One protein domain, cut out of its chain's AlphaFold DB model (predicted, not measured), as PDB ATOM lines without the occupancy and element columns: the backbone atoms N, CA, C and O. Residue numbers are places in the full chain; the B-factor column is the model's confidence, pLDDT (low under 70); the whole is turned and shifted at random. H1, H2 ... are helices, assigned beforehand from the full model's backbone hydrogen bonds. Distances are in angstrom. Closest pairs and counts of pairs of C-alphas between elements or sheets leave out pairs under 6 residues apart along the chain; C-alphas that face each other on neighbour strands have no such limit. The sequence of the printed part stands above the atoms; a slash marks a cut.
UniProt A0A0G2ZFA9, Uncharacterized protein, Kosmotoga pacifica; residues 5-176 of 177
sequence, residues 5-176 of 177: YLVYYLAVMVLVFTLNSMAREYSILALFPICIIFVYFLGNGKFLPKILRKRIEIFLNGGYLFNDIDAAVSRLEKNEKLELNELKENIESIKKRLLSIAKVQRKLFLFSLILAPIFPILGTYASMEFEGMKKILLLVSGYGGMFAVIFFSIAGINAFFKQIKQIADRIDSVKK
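What this domain is: This is residues 5 to 176 of the 177 residues of an uncharacterized protein of Kosmotoga pacifica (UniProt A0A0G2ZFA9). Picture a long rod of helices with H8 as its spine: H6 and then H7 run back along H8, and H1, H3 and H5 lie along the rod too. At one end H1, H3, H7 and H8 form an up-and-down bundle, H4 crosses the rod near its middle, and H5 packs on H8 toward the other end. The printed part has 172 residues, with eight named helices, H1 to H8 in order, and no named strand: all helix. It is loose, with a radius of gyration of the C-alphas of 22.1 A and spans of 75 by 25 by 23 A.

Where its parts are: Find C-alpha 5 at (23.561, 19.030, 44.638); from there H1 runs through residues 5 to 22, 25.8 A long. Next come H2, residues 28 to 31, H3, residues 34 to 43, H4, residues 50 to 61, and H5, residues 67 to 79. From C-alpha 85 at (64.161, 29.971, 59.434), H6 runs 44.5 A through residues 85 to 115. H7 is residues 118 to 127, and H8, residues 132 to 176, runs 65.3 A to C-alpha 176 at (70.696, 19.518, 43.949).

How they stand to each other: Start at the hub, H8, which touches five helices. H7 and H8 form a helical hairpin, closest at the C-alphas of Gly 123 and Gly 142, 4.4 A. H6 touches H8 at a shallow tilt of 12 degrees, opposite ways, closest at the C-alphas of Phe 109 and Ser 153, 5.6 A. H5 touches H8 the same way at 8 degrees, a shallow tilt, closest at the C-alphas of Ile 69 and Ala 168, 4.8 A. H3 touches H8 with the C-alphas of Gly 43 and Ile 150 closest, 6.3 A. H4 is about perpendicular to H8, 85 degrees, and touches it, closest at the C-alphas of Leu 52 and Asn 158, 6.9 A. H1 touches H7, closest at the C-alphas of Val 16 and Ile 121, 5.8 A, and only just touches H2, with 3 pairs of C-alphas within 8 A, closest Asn 20 and Ala 30, 6.1 A. Every O i to N i+4 pair is within hydrogen-bond range in H1, H4, H6 and H7; H3 has 5 of 6, H5 8 of 9, H8 39 of 41, and H2 is too short for such a pair.

The domain as a whole: The two C-alphas farthest apart, those of Arg 24 and Lys 81, are 74.9 A apart. The printed part has no cut, and no link is long. Look for low confidence, pLDDT under 70, at residues 79 to 86 and 174 to 176.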
ATOM      1  N   TYR A   5      23.381  18.678  46.042       82.81
ATOM      2  CA  TYR A   5      23.561  19.030  44.638       82.81
ATOM      3  C   TYR A   5      22.837  18.076  43.675       82.81
ATOM      4  O   TYR A   5      22.360  18.527  42.643       82.81
ATOM      5  N   LEU A   6      22.676  16.787  43.994       88.75
ATOM      6  CA  LEU A   6      21.935  15.863  43.124       88.75
ATOM      7  C   LEU A   6      20.452  16.244  43.048       88.75
ATOM      8  O   LEU A   6      19.887  16.272  41.959       88.75
ATOM      9  N   VAL A   7      19.836  16.584  44.187       90.38
ATOM     10  CA  VAL A   7      18.434  17.042  44.229       90.38
ATOM     11  C   VAL A   7      18.257  18.305  43.390       90.38
ATOM     12  O   VAL A   7      17.316  18.386  42.606       90.38
ATOM     13  N   TYR A   8      19.191  19.254  43.499       91.12
ATOM     14  CA  TYR A   8      19.193  20.467  42.681       91.12
ATOM     15  C   TYR A   8      19.238  20.151  41.178       91.12
ATOM     16  O   TYR A   8      18.404  20.637  40.420       91.12
ATOM     17  N   TYR A   9      20.153  19.282  40.747       93.44
ATOM     18  CA  TYR A   9      20.273  18.897  39.340       93.44
ATOM     19  C   TYR A   9      19.040  18.148  38.818       93.44
ATOM     20  O   TYR A   9      18.620  18.385  37.688       93.44
ATOM     21  N   LEU A  10      18.432  17.283  39.635       93.06
ATOM     22  CA  LEU A  10      17.177  16.611  39.290       93.06
ATOM     23  C   LEU A  10      16.024  17.608  39.148       93.06
ATOM     24  O   LEU A  10      15.277  17.530  38.177       93.06
ATOM     25  N   ALA A  11      15.905  18.569  40.067       92.94
ATOM     26  CA  ALA A  11      14.884  19.610  39.995       92.94
ATOM     27  C   ALA A  11      15.037  20.463  38.726       92.94
ATOM     28  O   ALA A  11      14.055  20.710  38.028       92.94
ATOM     29  N   VAL A  12      16.268  20.855  38.382       94.12
ATOM     30  CA  VAL A  12      16.535  21.596  37.143       94.12
ATOM     31  C   VAL A  12      16.236  20.740  35.913       94.12
ATOM     32  O   VAL A  12      15.602  21.223  34.981       94.12
ATOM     33  N   MET A  13      16.607  19.460  35.909       94.69
ATOM     34  CA  MET A  13      16.268  18.557  34.811       94.69
ATOM     35  C   MET A  13      14.752  18.462  34.595       94.69
ATOM     36  O   MET A  13      14.295  18.584  33.460       94.69
ATOM     37  N   VAL A  14      13.974  18.281  35.667       93.62
ATOM     38  CA  VAL A  14      12.503  18.255  35.601       93.62
ATOM     39  C   VAL A  14      11.961  19.574  35.058       93.62
ATOM     40  O   VAL A  14      11.109  19.560  34.175       93.62
ATOM     41  N   LEU A  15      12.486  20.714  35.518       93.62
ATOM     42  CA  LEU A  15      12.087  22.028  35.017       93.62
ATOM     43  C   LEU A  15      12.312  22.155  33.505       93.62
ATOM     44  O   LEU A  15      11.416  22.592  32.786       93.62
ATOM     45  N   VAL A  16      13.481  21.747  33.005       92.56
ATOM     46  CA  VAL A  16      13.789  21.838  31.572       92.56
ATOM     47  C   VAL A  16      12.949  20.852  30.753       92.56
ATOM     48  O   VAL A  16      12.501  21.209  29.666       92.56
ATOM     49  N   PHE A  17      12.644  19.658  31.275       91.94
ATOM     50  CA  PHE A  17      11.675  18.749  30.646       91.94
ATOM     51  C   PHE A  17      10.291  19.390  30.506       91.94
ATOM     52  O   PHE A  17       9.698  19.336  29.428       91.94
ATOM     53  N   THR A  18       9.793  20.036  31.562       90.56
ATOM     54  CA  THR A  18       8.510  20.748  31.525       90.56
ATOM     55  C   THR A  18       8.533  21.874  30.492       90.56
ATOM     56  O   THR A  18       7.610  21.975  29.685       90.56
ATOM     57  N   LEU A  19       9.605  22.672  30.447       89.62
ATOM     58  CA  LEU A  19       9.765  23.740  29.454       89.62
ATOM     59  C   LEU A  19       9.810  23.198  28.018       89.62
ATOM     60  O   LEU A  19       9.123  23.731  27.150       89.62
ATOM     61  N   ASN A  20      10.543  22.110  27.770       87.94
ATOM     62  CA  ASN A  20      10.563  21.434  26.469       87.94
ATOM     63  C   ASN A  20       9.162  20.960  26.053       87.94
ATOM     64  O   ASN A  20       8.759  21.156  24.905       87.94
ATOM     65  N   SER A  21       8.398  20.384  26.987       86.06
ATOM     66  CA  SER A  21       7.021  19.950  26.732       86.06
ATOM     67  C   SER A  21       6.101  21.129  26.408       86.06
ATOM     68  O   SER A  21       5.275  21.024  25.503       86.06
ATOM     69  N   MET A  22       6.234  22.254  27.117       85.44
ATOM     70  CA  MET A  22       5.474  23.479  26.833       85.44
ATOM     71  C   MET A  22       5.836  24.066  25.465       85.44
ATOM     72  O   MET A  22       4.955  24.499  24.731       85.44
ATOM     73  N   ALA A  23       7.114  24.001  25.088       81.31
ATOM     74  CA  ALA A  23       7.620  24.403  23.778       81.31
ATOM     75  C   ALA A  23       7.308  23.392  22.654       81.31
ATOM     76  O   ALA A  23       7.853  23.524  21.553       81.31
ATOM     77  N   ARG A  24       6.482  22.366  22.940       80.50
ATOM     78  CA  ARG A  24       6.082  21.283  22.023       80.50
ATOM     79  C   ARG A  24       7.271  20.648  21.295       80.50
ATOM     80  O   ARG A  24       7.200  20.336  20.107       80.50
ATOM     81  N   GLU A  25       8.391  20.495  21.995       79.88
ATOM     82  CA  GLU A  25       9.586  19.869  21.441       79.88
ATOM     83  C   GLU A  25       9.444  18.343  21.490       79.88
ATOM     84  O   GLU A  25       9.560  17.742  22.556       79.88
ATOM     85  N   TYR A  26       9.179  17.725  20.336       74.88
ATOM     86  CA  TYR A  26       9.013  16.268  20.196       74.88
ATOM     87  C   TYR A  26      10.171  15.592  19.450       74.88
ATOM     88  O   TYR A  26      10.112  14.395  19.171       74.88
ATOM     89  N   SER A  27      11.223  16.337  19.099       81.50
ATOM     90  CA  SER A  27      12.416  15.750  18.491       81.50
ATOM     91  C   SER A  27      13.318  15.086  19.536       81.50
ATOM     92  O   SER A  27      13.070  15.134  20.742       81.50
ATOM     93  N   ILE A  28      14.438  14.515  19.083       79.25
ATOM     94  CA  ILE A  28      15.479  13.970  19.965       79.25
ATOM     95  C   ILE A  28      16.018  15.001  20.976       79.25
ATOM     96  O   ILE A  28      16.536  14.626  22.027       79.25
ATOM     97  N   LEU A  29      15.843  16.301  20.702       80.56
ATOM     98  CA  LEU A  29      16.205  17.399  21.602       80.56
ATOM     99  C   LEU A  29      15.386  17.390  22.902       80.56
ATOM    100  O   LEU A  29      15.859  17.886  23.923       80.56
ATOM    101  N   ALA A  30      14.209  16.756  22.912       80.25
ATOM    102  CA  ALA A  30      13.413  16.553  24.119       80.25
ATOM    103  C   ALA A  30      14.163  15.747  25.194       80.25
ATOM    104  O   ALA A  30      13.880  15.904  26.379       80.25
ATOM    105  N   LEU A  31      15.145  14.925  24.796       84.62
ATOM    106  CA  LEU A  31      15.983  14.123  25.693       84.62
ATOM    107  C   LEU A  31      17.211  14.877  26.221       84.62
ATOM    108  O   LEU A  31      17.876  14.388  27.135       84.62
ATOM    109  N   PHE A  32      17.518  16.070  25.702       87.06
ATOM    110  CA  PHE A  32      18.667  16.860  26.151       87.06
ATOM    111  C   PHE A  32      18.710  17.150  27.660       87.06
ATOM    112  O   PHE A  32      19.817  17.149  28.202       87.06
ATOM    113  N   PRO A  33      17.585  17.320  28.386       90.94
ATOM    114  CA  PRO A  33      17.631  17.524  29.831       90.94
ATOM    115  C   PRO A  33      18.362  16.400  30.582       90.94
ATOM    116  O   PRO A  33      18.975  16.664  31.613       90.94
ATOM    117  N   ILE A  34      18.406  15.172  30.048       90.50
ATOM    118  CA  ILE A  34      19.155  14.048  30.643       90.50
ATOM    119  C   ILE A  34      20.650  14.387  30.792       90.50
ATOM    120  O   ILE A  34      21.290  13.982  31.767       90.50
ATOM    121  N   CYS A  35      21.213  15.196  29.885       91.00
ATOM    122  CA  CYS A  35      22.603  15.652  29.943       91.00
ATOM    123  C   CYS A  35      22.934  16.412  31.239       91.00
ATOM    124  O   CYS A  35      24.091  16.427  31.656       91.00
ATOM    125  N   ILE A  36      21.941  16.995  31.916       92.88
ATOM    126  CA  ILE A  36      22.122  17.692  33.196       92.88
ATOM    127  C   ILE A  36      22.626  16.711  34.265       92.88
ATOM    128  O   ILE A  36      23.593  17.002  34.968       92.88
ATOM    129  N   ILE A  37      22.067  15.497  34.330       91.25
ATOM    130  CA  ILE A  37      22.550  14.446  35.243       91.25
ATOM    131  C   ILE A  37      23.978  14.015  34.887       91.25
ATOM    132  O   ILE A  37      24.805  13.805  35.778       91.25
ATOM    133  N   PHE A  38      24.304  13.905  33.598       91.00
ATOM    134  CA  PHE A  38      25.672  13.594  33.178       91.00
ATOM    135  C   PHE A  38      26.663  14.651  33.667       91.00
ATOM    136  O   PHE A  38      27.733  14.307  34.177       91.00
ATOM    137  N   VAL A  39      26.286  15.926  33.588       91.31
ATOM    138  CA  VAL A  39      27.104  17.030  34.090       91.31
ATOM    139  C   VAL A  39      27.260  16.993  35.605       91.31
ATOM    140  O   VAL A  39      28.369  17.227  36.081       91.31
ATOM    141  N   TYR A  40      26.232  16.615  36.368       92.12
ATOM    142  CA  TYR A  40      26.379  16.389  37.811       92.12
ATOM    143  C   TYR A  40      27.499  15.379  38.105       92.12
ATOM    144  O   TYR A  40      28.385  15.631  38.925       92.12
ATOM    145  N   PHE A  41      27.497  14.230  37.428       91.44
ATOM    146  CA  PHE A  41      28.512  13.201  37.651       91.44
ATOM    147  C   PHE A  41      29.901  13.622  37.164       91.44
ATOM    148  O   PHE A  41      30.897  13.307  37.825       91.44
ATOM    149  N   LEU A  42      29.973  14.359  36.055       91.25
ATOM    150  CA  LEU A  42      31.212  14.929  35.535       91.25
ATOM    151  C   LEU A  42      31.806  15.957  36.506       91.25
ATOM    152  O   LEU A  42      32.979  15.862  36.862       91.25
ATOM    153  N   GLY A  43      30.984  16.890  36.985       88.75
ATOM    154  CA  GLY A  43      31.359  17.923  37.940       88.75
ATOM    155  C   GLY A  43      31.775  17.360  39.301       88.75
ATOM    156  O   GLY A  43      32.673  17.896  39.933       88.75
ATOM    157  N   ASN A  44      31.227  16.216  39.714       88.44
ATOM    158  CA  ASN A  44      31.695  15.478  40.896       88.44
ATOM    159  C   ASN A  44      32.918  14.582  40.627       88.44
ATOM    160  O   ASN A  44      33.338  13.816  41.494       88.44
ATOM    161  N   GLY A  45      33.481  14.619  39.419       87.38
ATOM    162  CA  GLY A  45      34.669  13.856  39.047       87.38
ATOM    163  C   GLY A  45      34.448  12.352  38.866       87.38
ATOM    164  O   GLY A  45      35.426  11.632  38.668       87.38
ATOM    165  N   LYS A  46      33.207  11.842  38.893       88.50
ATOM    166  CA  LYS A  46      32.936  10.396  38.753       88.50
ATOM    167  C   LYS A  46      33.307   9.853  37.375       88.50
ATOM    168  O   LYS A  46      33.708   8.699  37.281       88.50
ATOM    169  N   PHE A  47      33.205  10.686  36.341       88.94
ATOM    170  CA  PHE A  47      33.589  10.346  34.966       88.94
ATOM    171  C   PHE A  47      35.019  10.765  34.599       88.94
ATOM    172  O   PHE A  47      35.422  10.625  33.449       88.94
ATOM    173  N   LEU A  48      35.798  11.284  35.551       90.56
ATOM    174  CA  LEU A  48      37.156  11.751  35.288       90.56
ATOM    175  C   LEU A  48      38.216  10.709  35.672       90.56
ATOM    176  O   LEU A  48      37.979   9.860  36.537       90.56
ATOM    177  N   PRO A  49      39.431  10.805  35.095       91.88
ATOM    178  CA  PRO A  49      40.572  10.005  35.526       91.88
ATOM    179  C   PRO A  49      40.816  10.116  37.038       91.88
ATOM    180  O   PRO A  49      40.639  11.187  37.624       91.88
ATOM    181  N   LYS A  50      41.310   9.037  37.666       90.56
ATOM    182  CA  LYS A  50      41.513   8.941  39.131       90.56
ATOM    183  C   LYS A  50      42.233  10.154  39.739       90.56
ATOM    184  O   LYS A  50      41.880  10.586  40.832       90.56
ATOM    185  N   ILE A  51      43.227  10.707  39.040       88.50
ATOM    186  CA  ILE A  51      44.001  11.875  39.496       88.50
ATOM    187  C   ILE A  51      43.114  13.123  39.592       88.50
ATOM    188  O   ILE A  51      43.100  13.790  40.623       88.50
ATOM    189  N   LEU A  52      42.353  13.426  38.539       88.50
ATOM    190  CA  LEU A  52      41.430  14.565  38.495       88.50
ATOM    191  C   LEU A  52      40.277  14.389  39.480       88.50
ATOM    192  O   LEU A  52      39.929  15.332  40.184       88.50
ATOM    193  N   ARG A  53      39.743  13.169  39.592       90.94
ATOM    194  CA  ARG A  53      38.709  12.840  40.572       90.94
ATOM    195  C   ARG A  53      39.154  13.164  41.999       90.94
ATOM    196  O   ARG A  53      38.448  13.884  42.692       90.94
ATOM    197  N   LYS A  54      40.350  12.720  42.408       88.88
ATOM    198  CA  LYS A  54      40.906  13.044  43.735       88.88
ATOM    199  C   LYS A  54      41.047  14.552  43.948       88.88
ATOM    200  O   LYS A  54      40.719  15.054  45.015       88.88
ATOM    201  N   ARG A  55      41.512  15.283  42.931       89.19
ATOM    202  CA  ARG A  55      41.646  16.749  42.980       89.19
ATOM    203  C   ARG A  55      40.300  17.433  43.218       89.19
ATOM    204  O   ARG A  55      40.209  18.299  44.081       89.19
ATOM    205  N   ILE A  56      39.258  17.012  42.505       89.50
ATOM    206  CA  ILE A  56      37.897  17.523  42.698       89.50
ATOM    207  C   ILE A  56      37.356  17.148  44.081       89.50
ATOM    208  O   ILE A  56      36.820  18.012  44.767       89.50
ATOM    209  N   GLU A  57      37.544  15.907  44.531       88.06
ATOM    210  CA  GLU A  57      37.119  15.458  45.865       88.06
ATOM    211  C   GLU A  57      37.770  16.289  46.983       88.06
ATOM    212  O   GLU A  57      37.084  16.679  47.926       88.06
ATOM    213  N   ILE A  58      39.059  16.638  46.862       85.44
ATOM    214  CA  ILE A  58      39.743  17.541  47.806       85.44
ATOM    215  C   ILE A  58      39.044  18.908  47.843       85.44
ATOM    216  O   ILE A  58      38.779  19.436  48.923       85.44
ATOM    217  N   PHE A  59      38.701  19.470  46.683       83.81
ATOM    218  CA  PHE A  59      38.013  20.759  46.595       83.81
ATOM    219  C   PHE A  59      36.574  20.708  47.126       83.81
ATOM    220  O   PHE A  59      36.147  21.639  47.808       83.81
ATOM    221  N   LEU A  60      35.830  19.632  46.875       83.88
ATOM    222  CA  LEU A  60      34.470  19.460  47.388       83.88
ATOM    223  C   LEU A  60      34.470  19.296  48.912       83.88
ATOM    224  O   LEU A  60      33.780  20.038  49.613       83.88
ATOM    225  N   ASN A  61      35.325  18.412  49.428       82.81
ATOM    226  CA  ASN A  61      35.374  18.059  50.848       82.81
ATOM    227  C   ASN A  61      36.194  19.041  51.697       82.81
ATOM    228  O   ASN A  61      36.197  18.939  52.920       82.81
ATOM    229  N   GLY A  62      36.881  20.007  51.078       72.31
ATOM    230  CA  GLY A  62      37.773  20.921  51.794       72.31
ATOM    231  C   GLY A  62      38.998  20.220  52.383       72.31
ATOM    232  O   GLY A  62      39.479  20.624  53.437       72.31
ATOM    233  N   GLY A  63      39.465  19.159  51.721       74.31
ATOM    234  CA  GLY A  63      40.637  18.400  52.138       74.31
ATOM    235  C   GLY A  63      41.930  19.213  52.055       74.31
ATOM    236  O   GLY A  63      41.986  20.294  51.465       74.31
ATOM    237  N   TYR A  64      42.993  18.668  52.639       73.94
ATOM    238  CA  TYR A  64      44.288  19.333  52.675       73.94
ATOM    239  C   TYR A  64      44.992  19.302  51.306       73.94
ATOM    240  O   TYR A  64      45.207  18.241  50.723       73.94
ATOM    241  N   LEU A  65      45.335  20.486  50.789       78.12
ATOM    242  CA  LEU A  65      45.807  20.700  49.412       78.12
ATOM    243  C   LEU A  65      47.335  20.670  49.264       78.12
ATOM    244  O   LEU A  65      47.828  20.518  48.150       78.12
ATOM    245  N   PHE A  66      48.079  20.834  50.361       79.88
ATOM    246  CA  PHE A  66      49.520  21.119  50.336       79.88
ATOM    247  C   PHE A  66      50.398  19.954  50.797       79.88
ATOM    248  O   PHE A  66      51.567  20.170  51.105       79.88
ATOM    249  N   ASN A  67      49.868  18.723  50.795       79.38
ATOM    250  CA  ASN A  67      50.626  17.515  51.155       79.38
ATOM    251  C   ASN A  67      51.951  17.411  50.385       79.38
ATOM    252  O   ASN A  67      52.972  17.063  50.967       79.38
ATOM    253  N   ASP A  68      51.943  17.761  49.095       78.00
ATOM    254  CA  ASP A  68      53.138  17.713  48.246       78.00
ATOM    255  C   ASP A  68      54.209  18.724  48.700       78.00
ATOM    256  O   ASP A  68      55.399  18.413  48.696       78.00
ATOM    257  N   ILE A  69      53.792  19.918  49.146       77.56
ATOM    258  CA  ILE A  69      54.704  20.952  49.656       77.56
ATOM    259  C   ILE A  69      55.262  20.534  51.019       77.56
ATOM    260  O   ILE A  69      56.464  20.638  51.238       77.56
ATOM    261  N   ASP A  70      54.424  20.036  51.931       81.19
ATOM    262  CA  ASP A  70      54.883  19.569  53.246       81.19
ATOM    263  C   ASP A  70      55.869  18.409  53.122       81.19
ATOM    264  O   ASP A  70      56.918  18.412  53.764       81.19
ATOM    265  N   ALA A  71      55.579  17.451  52.240       80.81
ATOM    266  CA  ALA A  71      56.466  16.329  51.975       80.81
ATOM    267  C   ALA A  71      57.811  16.767  51.374       80.81
ATOM    268  O   ALA A  71      58.832  16.139  51.655       80.81
ATOM    269  N   ALA A  72      57.841  17.814  50.542       78.00
ATOM    270  CA  ALA A  72      59.087  18.402  50.042       78.00
ATOM    271  C   ALA A  72      59.888  19.068  51.175       78.00
ATOM    272  O   ALA A  72      61.062  18.757  51.370       78.00
ATOM    273  N   VAL A  73      59.232  19.885  52.007       79.00
ATOM    274  CA  VAL A  73      59.864  20.563  53.155       79.00
ATOM    275  C   VAL A  73      60.460  19.565  54.148       79.00
ATOM    276  O   VAL A  73      61.636  19.671  54.483       79.00
ATOM    277  N   SER A  74      59.704  18.546  54.569       80.88
ATOM    278  CA  SER A  74      60.205  17.539  55.516       80.88
ATOM    279  C   SER A  74      61.360  16.701  54.955       80.88
ATOM    280  O   SER A  74      62.184  16.192  55.717       80.88
ATOM    281  N   ARG A  75      61.439  16.523  53.627       78.50
ATOM    282  CA  ARG A  75      62.584  15.866  52.977       78.50
ATOM    283  C   ARG A  75      63.822  16.757  52.962       78.50
ATOM    284  O   ARG A  75      64.923  16.214  53.071       78.50
ATOM    285  N   LEU A  76      63.656  18.072  52.853       73.12
ATOM    286  CA  LEU A  76      64.746  19.038  52.991       73.12
ATOM    287  C   LEU A  76      65.300  19.032  54.428       73.12
ATOM    288  O   LEU A  76      66.487  18.797  54.629       73.12
ATOM    289  N   GLU A  77      64.423  19.152  55.431       72.94
ATOM    290  CA  GLU A  77      64.796  19.207  56.857       72.94
ATOM    291  C   GLU A  77      65.549  17.966  57.357       72.94
ATOM    292  O   GLU A  77      66.402  18.061  58.234       72.94
ATOM    293  N   LYS A  78      65.231  16.779  56.822       70.38
ATOM    294  CA  LYS A  78      65.905  15.531  57.214       70.38
ATOM    295  C   LYS A  78      67.332  15.411  56.689       70.38
ATOM    296  O   LYS A  78      68.091  14.618  57.240       70.38
ATOM    297  N   ASN A  79      67.667  16.110  55.607       61.06
ATOM    298  CA  ASN A  79      68.934  15.916  54.905       61.06
ATOM    299  C   ASN A  79      69.961  17.016  55.196       61.06
ATOM    300  O   ASN A  79      71.148  16.748  55.047       61.06
ATOM    301  N   GLU A  80      69.548  18.197  55.663       57.75
ATOM    302  CA  GLU A  80      70.470  19.289  55.985       57.75
ATOM    303  C   GLU A  80      70.089  19.980  57.301       57.75
ATOM    304  O   GLU A  80      68.960  20.440  57.481       57.75
ATOM    305  N   LYS A  81      71.060  20.109  58.220       54.88
ATOM    306  CA  LYS A  81      71.009  21.051  59.355       54.88
ATOM    307  C   LYS A  81      71.169  22.486  58.828       54.88
ATOM    308  O   LYS A  81      72.128  23.165  59.170       54.88
ATOM    309  N   LEU A  82      70.295  22.936  57.937       54.25
ATOM    310  CA  LEU A  82      70.312  24.326  57.498       54.25
ATOM    311  C   LEU A  82      69.564  25.194  58.514       54.25
ATOM    312  O   LEU A  82      68.489  24.823  58.998       54.25
ATOM    313  N   GLU A  83      70.113  26.377  58.788       58.28
ATOM    314  CA  GLU A  83      69.431  27.504  59.432       58.28
ATOM    315  C   GLU A  83      68.301  28.007  58.508       58.28
ATOM    316  O   GLU A  83      68.375  29.040  57.856       58.28
ATOM    317  N   LEU A  84      67.237  27.211  58.398       64.25
ATOM    318  CA  LEU A  84      66.140  27.349  57.433       64.25
ATOM    319  C   LEU A  84      65.015  28.271  57.910       64.25
ATOM    320  O   LEU A  84      63.905  28.178  57.389       64.25
ATOM    321  N   ASN A  85      65.240  29.133  58.902       67.81
ATOM    322  CA  ASN A  85      64.161  29.971  59.434       67.81
ATOM    323  C   ASN A  85      63.577  30.885  58.344       67.81
ATOM    324  O   ASN A  85      62.364  30.904  58.153       67.81
ATOM    325  N   GLU A  86      64.427  31.518  57.534       69.69
ATOM    326  CA  GLU A  86      63.986  32.422  56.466       69.69
ATOM    327  C   GLU A  86      63.301  31.675  55.299       69.69
ATOM    328  O   GLU A  86      62.287  32.125  54.762       69.69
ATOM    329  N   LEU A  87      63.775  30.474  54.933       74.12
ATOM    330  CA  LEU A  87      63.111  29.654  53.909       74.12
ATOM    331  C   LEU A  87      61.771  29.099  54.412       74.12
ATOM    332  O   LEU A  87      60.806  29.049  53.651       74.12
ATOM    333  N   LYS A  88      61.682  28.703  55.688       75.31
ATOM    334  CA  LYS A  88      60.429  28.263  56.316       75.31
ATOM    335  C   LYS A  88      59.403  29.381  56.335       75.31
ATOM    336  O   LYS A  88      58.261  29.143  55.947       75.31
ATOM    337  N   GLU A  89      59.808  30.590  56.710       80.50
ATOM    338  CA  GLU A  89      58.943  31.771  56.679       80.50
ATOM    339  C   GLU A  89      58.475  32.094  55.254       80.50
ATOM    340  O   GLU A  89      57.280  32.311  55.022       80.50
ATOM    341  N   ASN A  90      59.373  32.024  54.267       82.00
ATOM    342  CA  ASN A  90      59.026  32.213  52.858       82.00
ATOM    343  C   ASN A  90      58.049  31.139  52.350       82.00
ATOM    344  O   ASN A  90      57.058  31.457  51.683       82.00
ATOM    345  N   ILE A  91      58.265  29.871  52.702       83.00
ATOM    346  CA  ILE A  91      57.377  28.761  52.334       83.00
ATOM    347  C   ILE A  91      56.020  28.889  53.031       83.00
ATOM    348  O   ILE A  91      54.988  28.676  52.391       83.00
ATOM    349  N   GLU A  92      55.974  29.275  54.306       83.56
ATOM    350  CA  GLU A  92      54.719  29.566  55.001       83.56
ATOM    351  C   GLU A  92      53.954  30.715  54.343       83.56
ATOM    352  O   GLU A  92      52.737  30.623  54.163       83.56
ATOM    353  N   SER A  93      54.646  31.785  53.950       85.31
ATOM    354  CA  SER A  93      54.051  32.914  53.233       85.31
ATOM    355  C   SER A  93      53.433  32.464  51.903       85.31
ATOM    356  O   SER A  93      52.275  32.785  51.604       85.31
ATOM    357  N   ILE A  94      54.144  31.626  51.142       85.31
ATOM    358  CA  ILE A  94      53.636  31.018  49.905       85.31
ATOM    359  C   ILE A  94      52.419  30.132  50.197       85.31
ATOM    360  O   ILE A  94      51.394  30.283  49.530       85.31
ATOM    361  N   LYS A  95      52.470  29.263  51.215       84.69
ATOM    362  CA  LYS A  95      51.332  28.418  51.620       84.69
ATOM    363  C   LYS A  95      50.113  29.256  51.995       84.69
ATOM    364  O   LYS A  95      49.017  28.962  51.523       84.69
ATOM    365  N   LYS A  96      50.280  30.328  52.776       86.94
ATOM    366  CA  LYS A  96      49.189  31.251  53.146       86.94
ATOM    367  C   LYS A  96      48.550  31.881  51.905       86.94
ATOM    368  O   LYS A  96      47.322  31.888  51.785       86.94
ATOM    369  N   ARG A  97      49.359  32.346  50.943       86.19
ATOM    370  CA  ARG A  97      48.868  32.888  49.661       86.19
ATOM    371  C   ARG A  97      48.136  31.832  48.833       86.19
ATOM    372  O   ARG A  97      47.011  32.074  48.396       86.19
ATOM    373  N   LEU A  98      48.720  30.646  48.670       86.56
ATOM    374  CA  LEU A  98      48.106  29.537  47.938       86.56
ATOM    375  C   LEU A  98      46.802  29.070  48.587       86.56
ATOM    376  O   LEU A  98      45.867  28.719  47.875       86.56
ATOM    377  N   LEU A  99      46.706  29.091  49.917       87.25
ATOM    378  CA  LEU A  99      45.492  28.737  50.651       87.25
ATOM    379  C   LEU A  99      44.370  29.747  50.387       87.25
ATOM    380  O   LEU A  99      43.215  29.353  50.217       87.25
ATOM    381  N   SER A 100      44.702  31.036  50.298       87.06
ATOM    382  CA  SER A 100      43.754  32.070  49.870       87.06
ATOM    383  C   SER A 100      43.267  31.824  48.437       87.06
ATOM    384  O   SER A 100      42.060  31.760  48.193       87.06
ATOM    385  N   ILE A 101      44.191  31.569  47.504       87.50
ATOM    386  CA  ILE A 101      43.863  31.258  46.104       87.50
ATOM    387  C   ILE A 101      42.995  29.997  46.018       87.50
ATOM    388  O   ILE A 101      41.980  30.001  45.326       87.50
ATOM    389  N   ALA A 102      43.325  28.942  46.765       87.44
ATOM    390  CA  ALA A 102      42.554  27.705  46.802       87.44
ATOM    391  C   ALA A 102      41.118  27.928  47.286       87.44
ATOM    392  O   ALA A 102      40.182  27.368  46.719       87.44
ATOM    393  N   LYS A 103      40.922  28.770  48.311       88.06
ATOM    394  CA  LYS A 103      39.583  29.142  48.795       88.06
ATOM    395  C   LYS A 103      38.774  29.842  47.705       88.06
ATOM    396  O   LYS A 103      37.597  29.524  47.539       88.06
ATOM    397  N   VAL A 104      39.387  30.761  46.959       89.56
ATOM    398  CA  VAL A 104      38.729  31.446  45.834       89.56
ATOM    399  C   VAL A 104      38.400  30.453  44.720       89.56
ATOM    400  O   VAL A 104      37.250  30.387  44.298       89.56
ATOM    401  N   GLN A 105      39.354  29.616  44.313       89.06
ATOM    402  CA  GLN A 105      39.149  28.579  43.295       89.06
ATOM    403  C   GLN A 105      38.042  27.593  43.690       89.06
ATOM    404  O   GLN A 105      37.216  27.224  42.862       89.06
ATOM    405  N   ARG A 106      37.949  27.225  44.974       88.94
ATOM    406  CA  ARG A 106      36.864  26.385  45.496       88.94
ATOM    407  C   ARG A 106      35.509  27.059  45.371       88.94
ATOM    408  O   ARG A 106      34.559  26.420  44.927       88.94
ATOM    409  N   LYS A 107      35.409  28.333  45.753       90.00
ATOM    410  CA  LYS A 107      34.167  29.100  45.604       90.00
ATOM    411  C   LYS A 107      33.758  29.201  44.138       90.00
ATOM    412  O   LYS A 107      32.602  28.942  43.834       90.00
ATOM    413  N   LEU A 108      34.702  29.510  43.248       90.56
ATOM    414  CA  LEU A 108      34.460  29.576  41.805       90.56
ATOM    415  C   LEU A 108      33.996  28.227  41.254       90.56
ATOM    416  O   LEU A 108      33.014  28.181  40.528       90.56
ATOM    417  N   PHE A 109      34.631  27.127  41.656       91.00
ATOM    418  CA  PHE A 109      34.230  25.789  41.236       91.00
ATOM    419  C   PHE A 109      32.811  25.421  41.688       91.00
ATOM    420  O   PHE A 109      32.002  24.978  40.874       91.00
ATOM    421  N   LEU A 110      32.483  25.638  42.966       89.38
ATOM    422  CA  LEU A 110      31.134  25.398  43.488       89.38
ATOM    423  C   LEU A 110      30.100  26.296  42.803       89.38
ATOM    424  O   LEU A 110      29.009  25.839  42.473       89.38
ATOM    425  N   PHE A 111      30.455  27.554  42.550       91.31
ATOM    426  CA  PHE A 111      29.617  28.481  41.803       91.31
ATOM    427  C   PHE A 111      29.364  27.977  40.379       91.31
ATOM    428  O   PHE A 111      28.215  27.917  39.958       91.31
ATOM    429  N   SER A 112      30.396  27.524  39.663       92.56
ATOM    430  CA  SER A 112      30.259  26.920  38.334       92.56
ATOM    431  C   SER A 112      29.388  25.667  38.340       92.56
ATOM    432  O   SER A 112      28.561  25.508  37.448       92.56
ATOM    433  N   LEU A 113      29.530  24.800  39.349       90.50
ATOM    434  CA  LEU A 113      28.685  23.615  39.522       90.50
ATOM    435  C   LEU A 113      27.207  23.973  39.703       90.50
ATOM    436  O   LEU A 113      26.346  23.236  39.236       90.50
ATOM    437  N   ILE A 114      26.896  25.078  40.375       91.38
ATOM    438  CA  ILE A 114      25.515  25.547  40.542       91.38
ATOM    439  C   ILE A 114      25.032  26.257  39.272       91.38
ATOM    440  O   ILE A 114      23.899  26.065  38.854       91.38
ATOM    441  N   LEU A 115      25.891  27.047  38.629       93.56
ATOM    442  CA  LEU A 115      25.538  27.859  37.467       93.56
ATOM    443  C   LEU A 115      25.342  27.029  36.190       93.56
ATOM    444  O   LEU A 115      24.493  27.362  35.372       93.56
ATOM    445  N   ALA A 116      26.107  25.954  35.999       94.25
ATOM    446  CA  ALA A 116      26.079  25.146  34.780       94.25
ATOM    447  C   ALA A 116      24.662  24.708  34.335       94.25
ATOM    448  O   ALA A 116      24.312  24.963  33.181       94.25
ATOM    449  N   PRO A 117      23.807  24.120  35.196       92.75
ATOM    450  CA  PRO A 117      22.458  23.706  34.801       92.75
ATOM    451  C   PRO A 117      21.482  24.872  34.544       92.75
ATOM    452  O   PRO A 117      20.398  24.645  34.011       92.75
ATOM    453  N   ILE A 118      21.856  26.123  34.841       94.00
ATOM    454  CA  ILE A 118      21.050  27.308  34.505       94.00
ATOM    455  C   ILE A 118      21.086  27.598  32.997       94.00
ATOM    456  O   ILE A 118      20.087  28.047  32.435       94.00
ATOM    457  N   PHE A 119      22.186  27.286  32.304       94.81
ATOM    458  CA  PHE A 119      22.301  27.539  30.863       94.81
ATOM    459  C   PHE A 119      21.247  26.790  30.022       94.81
ATOM    460  O   PHE A 119      20.626  27.429  29.173       94.81
ATOM    461  N   PRO A 120      20.963  25.492  30.257       93.12
ATOM    462  CA  PRO A 120      19.863  24.788  29.609       93.12
ATOM    463  C   PRO A 120      18.492  25.408  29.871       93.12
ATOM    464  O   PRO A 120      17.675  25.439  28.955       93.12
ATOM    465  N   ILE A 121      18.236  25.930  31.079       93.38
ATOM    466  CA  ILE A 121      16.977  26.630  31.385       93.38
ATOM    467  C   ILE A 121      16.847  27.860  30.484       93.38
ATOM    468  O   ILE A 121      15.844  28.006  29.790       93.38
ATOM    469  N   LEU A 122      17.878  28.709  30.453       92.56
ATOM    470  CA  LEU A 122      17.884  29.934  29.651       92.56
ATOM    471  C   LEU A 122      17.784  29.637  28.153       92.56
ATOM    472  O   LEU A 122      16.993  30.269  27.462       92.56
ATOM    473  N   GLY A 123      18.544  28.655  27.660       90.88
ATOM    474  CA  GLY A 123      18.503  28.242  26.258       90.88
ATOM    475  C   GLY A 123      17.131  27.709  25.857       90.88
ATOM    476  O   GLY A 123      16.616  28.075  24.806       90.88
ATOM    477  N   THR A 124      16.500  26.907  26.719       90.12
ATOM    478  CA  THR A 124      15.163  26.352  26.461       90.12
ATOM    479  C   THR A 124      14.091  27.433  26.495       90.12
ATOM    480  O   THR A 124      13.284  27.509  25.573       90.12
ATOM    481  N   TYR A 125      14.116  28.309  27.501       90.44
ATOM    482  CA  TYR A 125      13.189  29.433  27.602       90.44
ATOM    483  C   TYR A 125      13.314  30.379  26.401       90.44
ATOM    484  O   TYR A 125      12.324  30.667  25.741       90.44
ATOM    485  N   ALA A 126      14.538  30.785  26.048       89.25
ATOM    486  CA  ALA A 126      14.778  31.641  24.888       89.25
ATOM    487  C   ALA A 126      14.337  30.980  23.576       89.25
ATOM    488  O   ALA A 126      13.870  31.665  22.673       89.25
ATOM    489  N   SER A 127      14.460  29.654  23.463       89.06
ATOM    490  CA  SER A 127      14.063  28.920  22.259       89.06
ATOM    491  C   SER A 127      12.552  28.907  22.004       89.06
ATOM    492  O   SER A 127      12.151  28.610  20.885       89.06
ATOM    493  N   MET A 128      11.715  29.244  22.997       88.12
ATOM    494  CA  MET A 128      10.251  29.261  22.849       88.12
ATOM    495  C   MET A 128       9.765  30.273  21.802       88.12
ATOM    496  O   MET A 128       8.746  30.035  21.165       88.12
ATOM    497  N   GLU A 129      10.516  31.355  21.592       87.69
ATOM    498  CA  GLU A 129      10.188  32.431  20.643       87.69
ATOM    499  C   GLU A 129      10.703  32.163  19.217       87.69
ATOM    500  O   GLU A 129      10.526  32.982  18.314       87.69
ATOM    501  N   PHE A 130      11.393  31.039  18.990       86.69
ATOM    502  CA  PHE A 130      12.045  30.746  17.716       86.69
ATOM    503  C   PHE A 130      11.678  29.364  17.181       86.69
ATOM    504  O   PHE A 130      11.507  28.397  17.917       86.69
ATOM    505  N   GLU A 131      11.665  29.248  15.854       85.12
ATOM    506  CA  GLU A 131      11.401  27.994  15.155       85.12
ATOM    507  C   GLU A 131      12.609  27.526  14.327       85.12
ATOM    508  O   GLU A 131      13.568  28.269  14.069       85.12
ATOM    509  N   GLY A 132      12.567  26.256  13.917       84.69
ATOM    510  CA  GLY A 132      13.556  25.649  13.030       84.69
ATOM    511  C   GLY A 132      14.989  25.741  13.564       84.69
ATOM    512  O   GLY A 132      15.264  25.494  14.737       84.69
ATOM    513  N   MET A 133      15.932  26.107  12.693       86.69
ATOM    514  CA  MET A 133      17.367  26.064  13.004       86.69
ATOM    515  C   MET A 133      17.785  27.022  14.132       86.69
ATOM    516  O   MET A 133      18.719  26.720  14.874       86.69
ATOM    517  N   LYS A 134      17.074  28.143  14.313       88.00
ATOM    518  CA  LYS A 134      17.340  29.090  15.409       88.00
ATOM    519  C   LYS A 134      17.038  28.466  16.773       88.00
ATOM    520  O   LYS A 134      17.843  28.607  17.692       88.00
ATOM    521  N   LYS A 135      15.935  27.715  16.876       88.19
ATOM    522  CA  LYS A 135      15.568  26.953  18.079       88.19
ATOM    523  C   LYS A 135      16.659  25.950  18.445       88.19
ATOM    524  O   LYS A 135      17.145  25.937  19.573       88.19
ATOM    525  N   ILE A 136      17.095  25.163  17.458       88.38
ATOM    526  CA  ILE A 136      18.144  24.149  17.627       88.38
ATOM    527  C   ILE A 136      19.440  24.798  18.119       88.38
ATOM    528  O   ILE A 136      20.049  24.308  19.066       88.38
ATOM    529  N   LEU A 137      19.848  25.919  17.520       90.25
ATOM    530  CA  LEU A 137      21.078  26.615  17.888       90.25
ATOM    531  C   LEU A 137      21.027  27.168  19.322       90.25
ATOM    532  O   LEU A 137      22.006  27.046  20.060       90.25
ATOM    533  N   LEU A 138      19.886  27.707  19.758       90.81
ATOM    534  CA  LEU A 138      19.688  28.172  21.137       90.81
ATOM    535  C   LEU A 138      19.730  27.022  22.147       90.81
ATOM    536  O   LEU A 138      20.422  27.118  23.159       90.81
ATOM    537  N   LEU A 139      19.067  25.903  21.848       90.00
ATOM    538  CA  LEU A 139      19.132  24.711  22.690       90.00
ATOM    539  C   LEU A 139      20.574  24.200  22.780       90.00
ATOM    540  O   LEU A 139      21.138  24.132  23.871       90.00
ATOM    541  N   VAL A 140      21.219  23.924  21.643       91.62
ATOM    542  CA  VAL A 140      22.601  23.417  21.599       91.62
ATOM    543  C   VAL A 140      23.574  24.359  22.305       91.62
ATOM    544  O   VAL A 140      24.429  23.883  23.047       91.62
ATOM    545  N   SER A 141      23.443  25.676  22.142       93.12
ATOM    546  CA  SER A 141      24.303  26.644  22.835       93.12
ATOM    547  C   SER A 141      24.056  26.692  24.346       93.12
ATOM    548  O   SER A 141      25.022  26.789  25.100       93.12
ATOM    549  N   GLY A 142      22.815  26.532  24.816       93.88
ATOM    550  CA  GLY A 142      22.501  26.408  26.244       93.88
ATOM    551  C   GLY A 142      23.160  25.180  26.881       93.88
ATOM    552  O   GLY A 142      23.869  25.288  27.882       93.88
ATOM    553  N   TYR A 143      23.013  24.004  26.268       93.56
ATOM    554  CA  TYR A 143      23.690  22.795  26.757       93.56
ATOM    555  C   TYR A 143      25.212  22.866  26.558       93.56
ATOM    556  O   TYR A 143      25.968  22.443  27.430       93.56
ATOM    557  N   GLY A 144      25.682  23.461  25.462       94.44
ATOM    558  CA  GLY A 144      27.100  23.712  25.212       94.44
ATOM    559  C   GLY A 144      27.729  24.606  26.281       94.44
ATOM    560  O   GLY A 144      28.803  24.289  26.788       94.44
ATOM    561  N   GLY A 145      27.032  25.668  26.696       95.50
ATOM    562  CA  GLY A 145      27.452  26.563  27.775       95.50
ATOM    563  C   GLY A 145      27.589  25.846  29.118       95.50
ATOM    564  O   GLY A 145      28.597  26.020  29.804       95.50
ATOM    565  N   MET A 146      26.644  24.961  29.453       96.38
ATOM    566  CA  MET A 146      26.725  24.101  30.642       96.38
ATOM    567  C   MET A 146      28.014  23.271  30.656       96.38
ATOM    568  O   MET A 146      28.744  23.270  31.650       96.38
ATOM    569  N   PHE A 147      28.307  22.572  29.555       95.12
ATOM    570  CA  PHE A 147      29.523  21.767  29.450       95.12
ATOM    571  C   PHE A 147      30.779  22.635  29.499       95.12
ATOM    572  O   PHE A 147      31.708  22.305  30.235       95.12
ATOM    573  N   ALA A 148      30.802  23.753  28.771       95.56
ATOM    574  CA  ALA A 148      31.943  24.659  28.732       95.56
ATOM    575  C   ALA A 148      32.327  25.135  30.138       95.56
ATOM    576  O   ALA A 148      33.479  24.982  30.539       95.56
ATOM    577  N   VAL A 149      31.361  25.627  30.919       95.25
ATOM    578  CA  VAL A 149      31.600  26.097  32.293       95.25
ATOM    579  C   VAL A 149      32.209  24.999  33.162       95.25
ATOM    580  O   VAL A 149      33.180  25.239  33.874       95.25
ATOM    581  N   ILE A 150      31.698  23.773  33.071       93.62
ATOM    582  CA  ILE A 150      32.187  22.650  33.878       93.62
ATOM    583  C   ILE A 150      33.601  22.248  33.465       93.62
ATOM    584  O   ILE A 150      34.468  22.086  34.327       93.62
ATOM    585  N   PHE A 151      33.868  22.136  32.163       94.00
ATOM    586  CA  PHE A 151      35.199  21.804  31.661       94.00
ATOM    587  C   PHE A 151      36.232  22.875  32.013       94.00
ATOM    588  O   PHE A 151      37.325  22.523  32.462       94.00
ATOM    589  N   PHE A 152      35.894  24.161  31.887       94.12
ATOM    590  CA  PHE A 152      36.782  25.252  32.292       94.12
ATOM    591  C   PHE A 152      37.098  25.202  33.786       94.12
ATOM    592  O   PHE A 152      38.262  25.332  34.167       94.12
ATOM    593  N   SER A 153      36.107  24.938  34.636       92.94
ATOM    594  CA  SER A 153      36.333  24.864  36.081       92.94
ATOM    595  C   SER A 153      37.164  23.641  36.480       92.94
ATOM    596  O   SER A 153      38.057  23.749  37.323       92.94
ATOM    597  N   ILE A 154      36.970  22.494  35.820       92.06
ATOM    598  CA  ILE A 154      37.827  21.308  35.991       92.06
ATOM    599  C   ILE A 154      39.264  21.604  35.533       92.06
ATOM    600  O   ILE A 154      40.223  21.250  36.225       92.06
ATOM    601  N   ALA A 155      39.433  22.272  34.390       91.88
ATOM    602  CA  ALA A 155      40.742  22.669  33.883       91.88
ATOM    603  C   ALA A 155      41.449  23.643  34.841       91.88
ATOM    604  O   ALA A 155      42.642  23.476  35.105       91.88
ATOM    605  N   GLY A 156      40.712  24.592  35.427       90.88
ATOM    606  CA  GLY A 156      41.207  25.513  36.451       90.88
ATOM    607  C   GLY A 156      41.738  24.788  37.690       90.88
ATOM    608  O   GLY A 156      42.868  25.039  38.112       90.88
ATOM    609  N   ILE A 157      40.990  23.809  38.215       90.81
ATOM    610  CA  ILE A 157      41.456  22.949  39.318       90.81
ATOM    611  C   ILE A 157      42.734  22.207  38.921       90.81
ATOM    612  O   ILE A 157      43.705  22.159  39.678       90.81
ATOM    613  N   ASN A 158      42.756  21.618  37.726       91.31
ATOM    614  CA  ASN A 158      43.906  20.862  37.250       91.31
ATOM    615  C   ASN A 158      45.169  21.732  37.151       91.31
ATOM    616  O   ASN A 158      46.250  21.299  37.558       91.31
ATOM    617  N   ALA A 159      45.020  22.957  36.643       90.81
ATOM    618  CA  ALA A 159      46.088  23.942  36.555       90.81
ATOM    619  C   ALA A 159      46.582  24.364  37.946       90.81
ATOM    620  O   ALA A 159      47.789  24.386  38.172       90.81
ATOM    621  N   PHE A 160      45.673  24.602  38.895       90.88
ATOM    622  CA  PHE A 160      46.022  24.943  40.274       90.88
ATOM    623  C   PHE A 160      46.888  23.863  40.941       90.88
ATOM    624  O   PHE A 160      47.964  24.155  41.461       90.88
ATOM    625  N   PHE A 161      46.492  22.589  40.857       89.81
ATOM    626  CA  PHE A 161      47.314  21.497  41.394       89.81
ATOM    627  C   PHE A 161      48.643  21.324  40.653       89.81
ATOM    628  O   PHE A 161      49.639  20.936  41.260       89.81
ATOM    629  N   LYS A 162      48.687  21.605  39.344       89.62
ATOM    630  CA  LYS A 162      49.946  21.596  38.589       89.62
ATOM    631  C   LYS A 162      50.905  22.672  39.109       89.62
ATOM    632  O   LYS A 162      52.089  22.386  39.232       89.62
ATOM    633  N   GLN A 163      50.400  23.853  39.467       88.69
ATOM    634  CA  GLN A 163      51.203  24.917  40.078       88.69
ATOM    635  C   GLN A 163      51.713  24.522  41.470       88.69
ATOM    636  O   GLN A 163      52.895  24.700  41.742       88.69
ATOM    637  N   ILE A 164      50.873  23.918  42.322       88.12
ATOM    638  CA  ILE A 164      51.318  23.386  43.626       88.12
ATOM    639  C   ILE A 164      52.461  22.388  43.440       88.12
ATOM    640  O   ILE A 164      53.488  22.501  44.107       88.12
ATOM    641  N   LYS A 165      52.307  21.445  42.504       87.94
ATOM    642  CA  LYS A 165      53.345  20.453  42.225       87.94
ATOM    643  C   LYS A 165      54.639  21.109  41.739       87.94
ATOM    644  O   LYS A 165      55.699  20.767  42.234       87.94
ATOM    645  N   GLN A 166      54.560  22.086  40.835       88.06
ATOM    646  CA  GLN A 166      55.740  22.826  40.371       88.06
ATOM    647  C   GLN A 166      56.467  23.552  41.511       88.06
ATOM    648  O   GLN A 166      57.689  23.638  41.490       88.06
ATOM    649  N   ILE A 167      55.735  24.070  42.501       85.25
ATOM    650  CA  ILE A 167      56.332  24.681  43.694       85.25
ATOM    651  C   ILE A 167      57.034  23.615  44.544       85.25
ATOM    652  O   ILE A 167      58.169  23.833  44.952       85.25
ATOM    653  N   ALA A 168      56.407  22.457  44.764       84.38
ATOM    654  CA  ALA A 168      57.026  21.343  45.488       84.38
ATOM    655  C   ALA A 168      58.287  20.811  44.778       84.38
ATOM    656  O   ALA A 168      59.319  20.637  45.417       84.38
ATOM    657  N   ASP A 169      58.232  20.642  43.453       87.50
ATOM    658  CA  ASP A 169      59.363  20.189  42.635       87.50
ATOM    659  C   ASP A 169      60.533  21.194  42.688       87.50
ATOM    660  O   ASP A 169      61.692  20.788  42.726       87.50
ATOM    661  N   ARG A 170      60.244  22.506  42.736       83.56
ATOM    662  CA  ARG A 170      61.264  23.556  42.920       83.56
ATOM    663  C   ARG A 170      61.897  23.536  44.308       83.56
ATOM    664  O   ARG A 170      63.081  23.818  44.426       83.56
ATOM    665  N   ILE A 171      61.130  23.225  45.351       80.12
ATOM    666  CA  ILE A 171      61.679  23.053  46.704       80.12
ATOM    667  C   ILE A 171      62.620  21.842  46.715       80.12
ATOM    668  O   ILE A 171      63.744  21.950  47.188       80.12
ATOM    669  N   ASP A 172      62.207  20.724  46.112       76.25
ATOM    670  CA  ASP A 172      63.042  19.523  46.000       76.25
ATOM    671  C   ASP A 172      64.319  19.759  45.167       76.25
ATOM    672  O   ASP A 172      65.328  19.094  45.409       76.25
ATOM    673  N   SER A 173      64.310  20.675  44.188       77.12
ATOM    674  CA  SER A 173      65.496  20.972  43.375       77.12
ATOM    675  C   SER A 173      66.553  21.804  44.095       77.12
ATOM    676  O   SER A 173      67.716  21.668  43.742       77.12
ATOM    677  N   VAL A 174      66.197  22.581  45.128       67.25
ATOM    678  CA  VAL A 174      67.180  23.299  45.973       67.25
ATOM    679  C   VAL A 174      68.177  22.328  46.620       67.25
ATOM    680  O   VAL A 174      69.294  22.705  46.913       67.25
ATOM    681  N   LYS A 175      67.814  21.046  46.766       53.56
ATOM    682  CA  LYS A 175      68.708  19.982  47.246       53.56
ATOM    683  C   LYS A 175      69.865  19.638  46.283       53.56
ATOM    684  O   LYS A 175      70.772  18.908  46.672       53.56
ATOM    685  N   LYS A 176      69.767  19.991  44.996       52.06
ATOM    686  CA  LYS A 176      70.696  19.518  43.949       52.06
ATOM    687  C   LYS A 176      71.776  20.524  43.559       52.06
ATOM    688  O   LYS A 176      72.703  20.106  42.867       52.06
TER     689      LYS A 176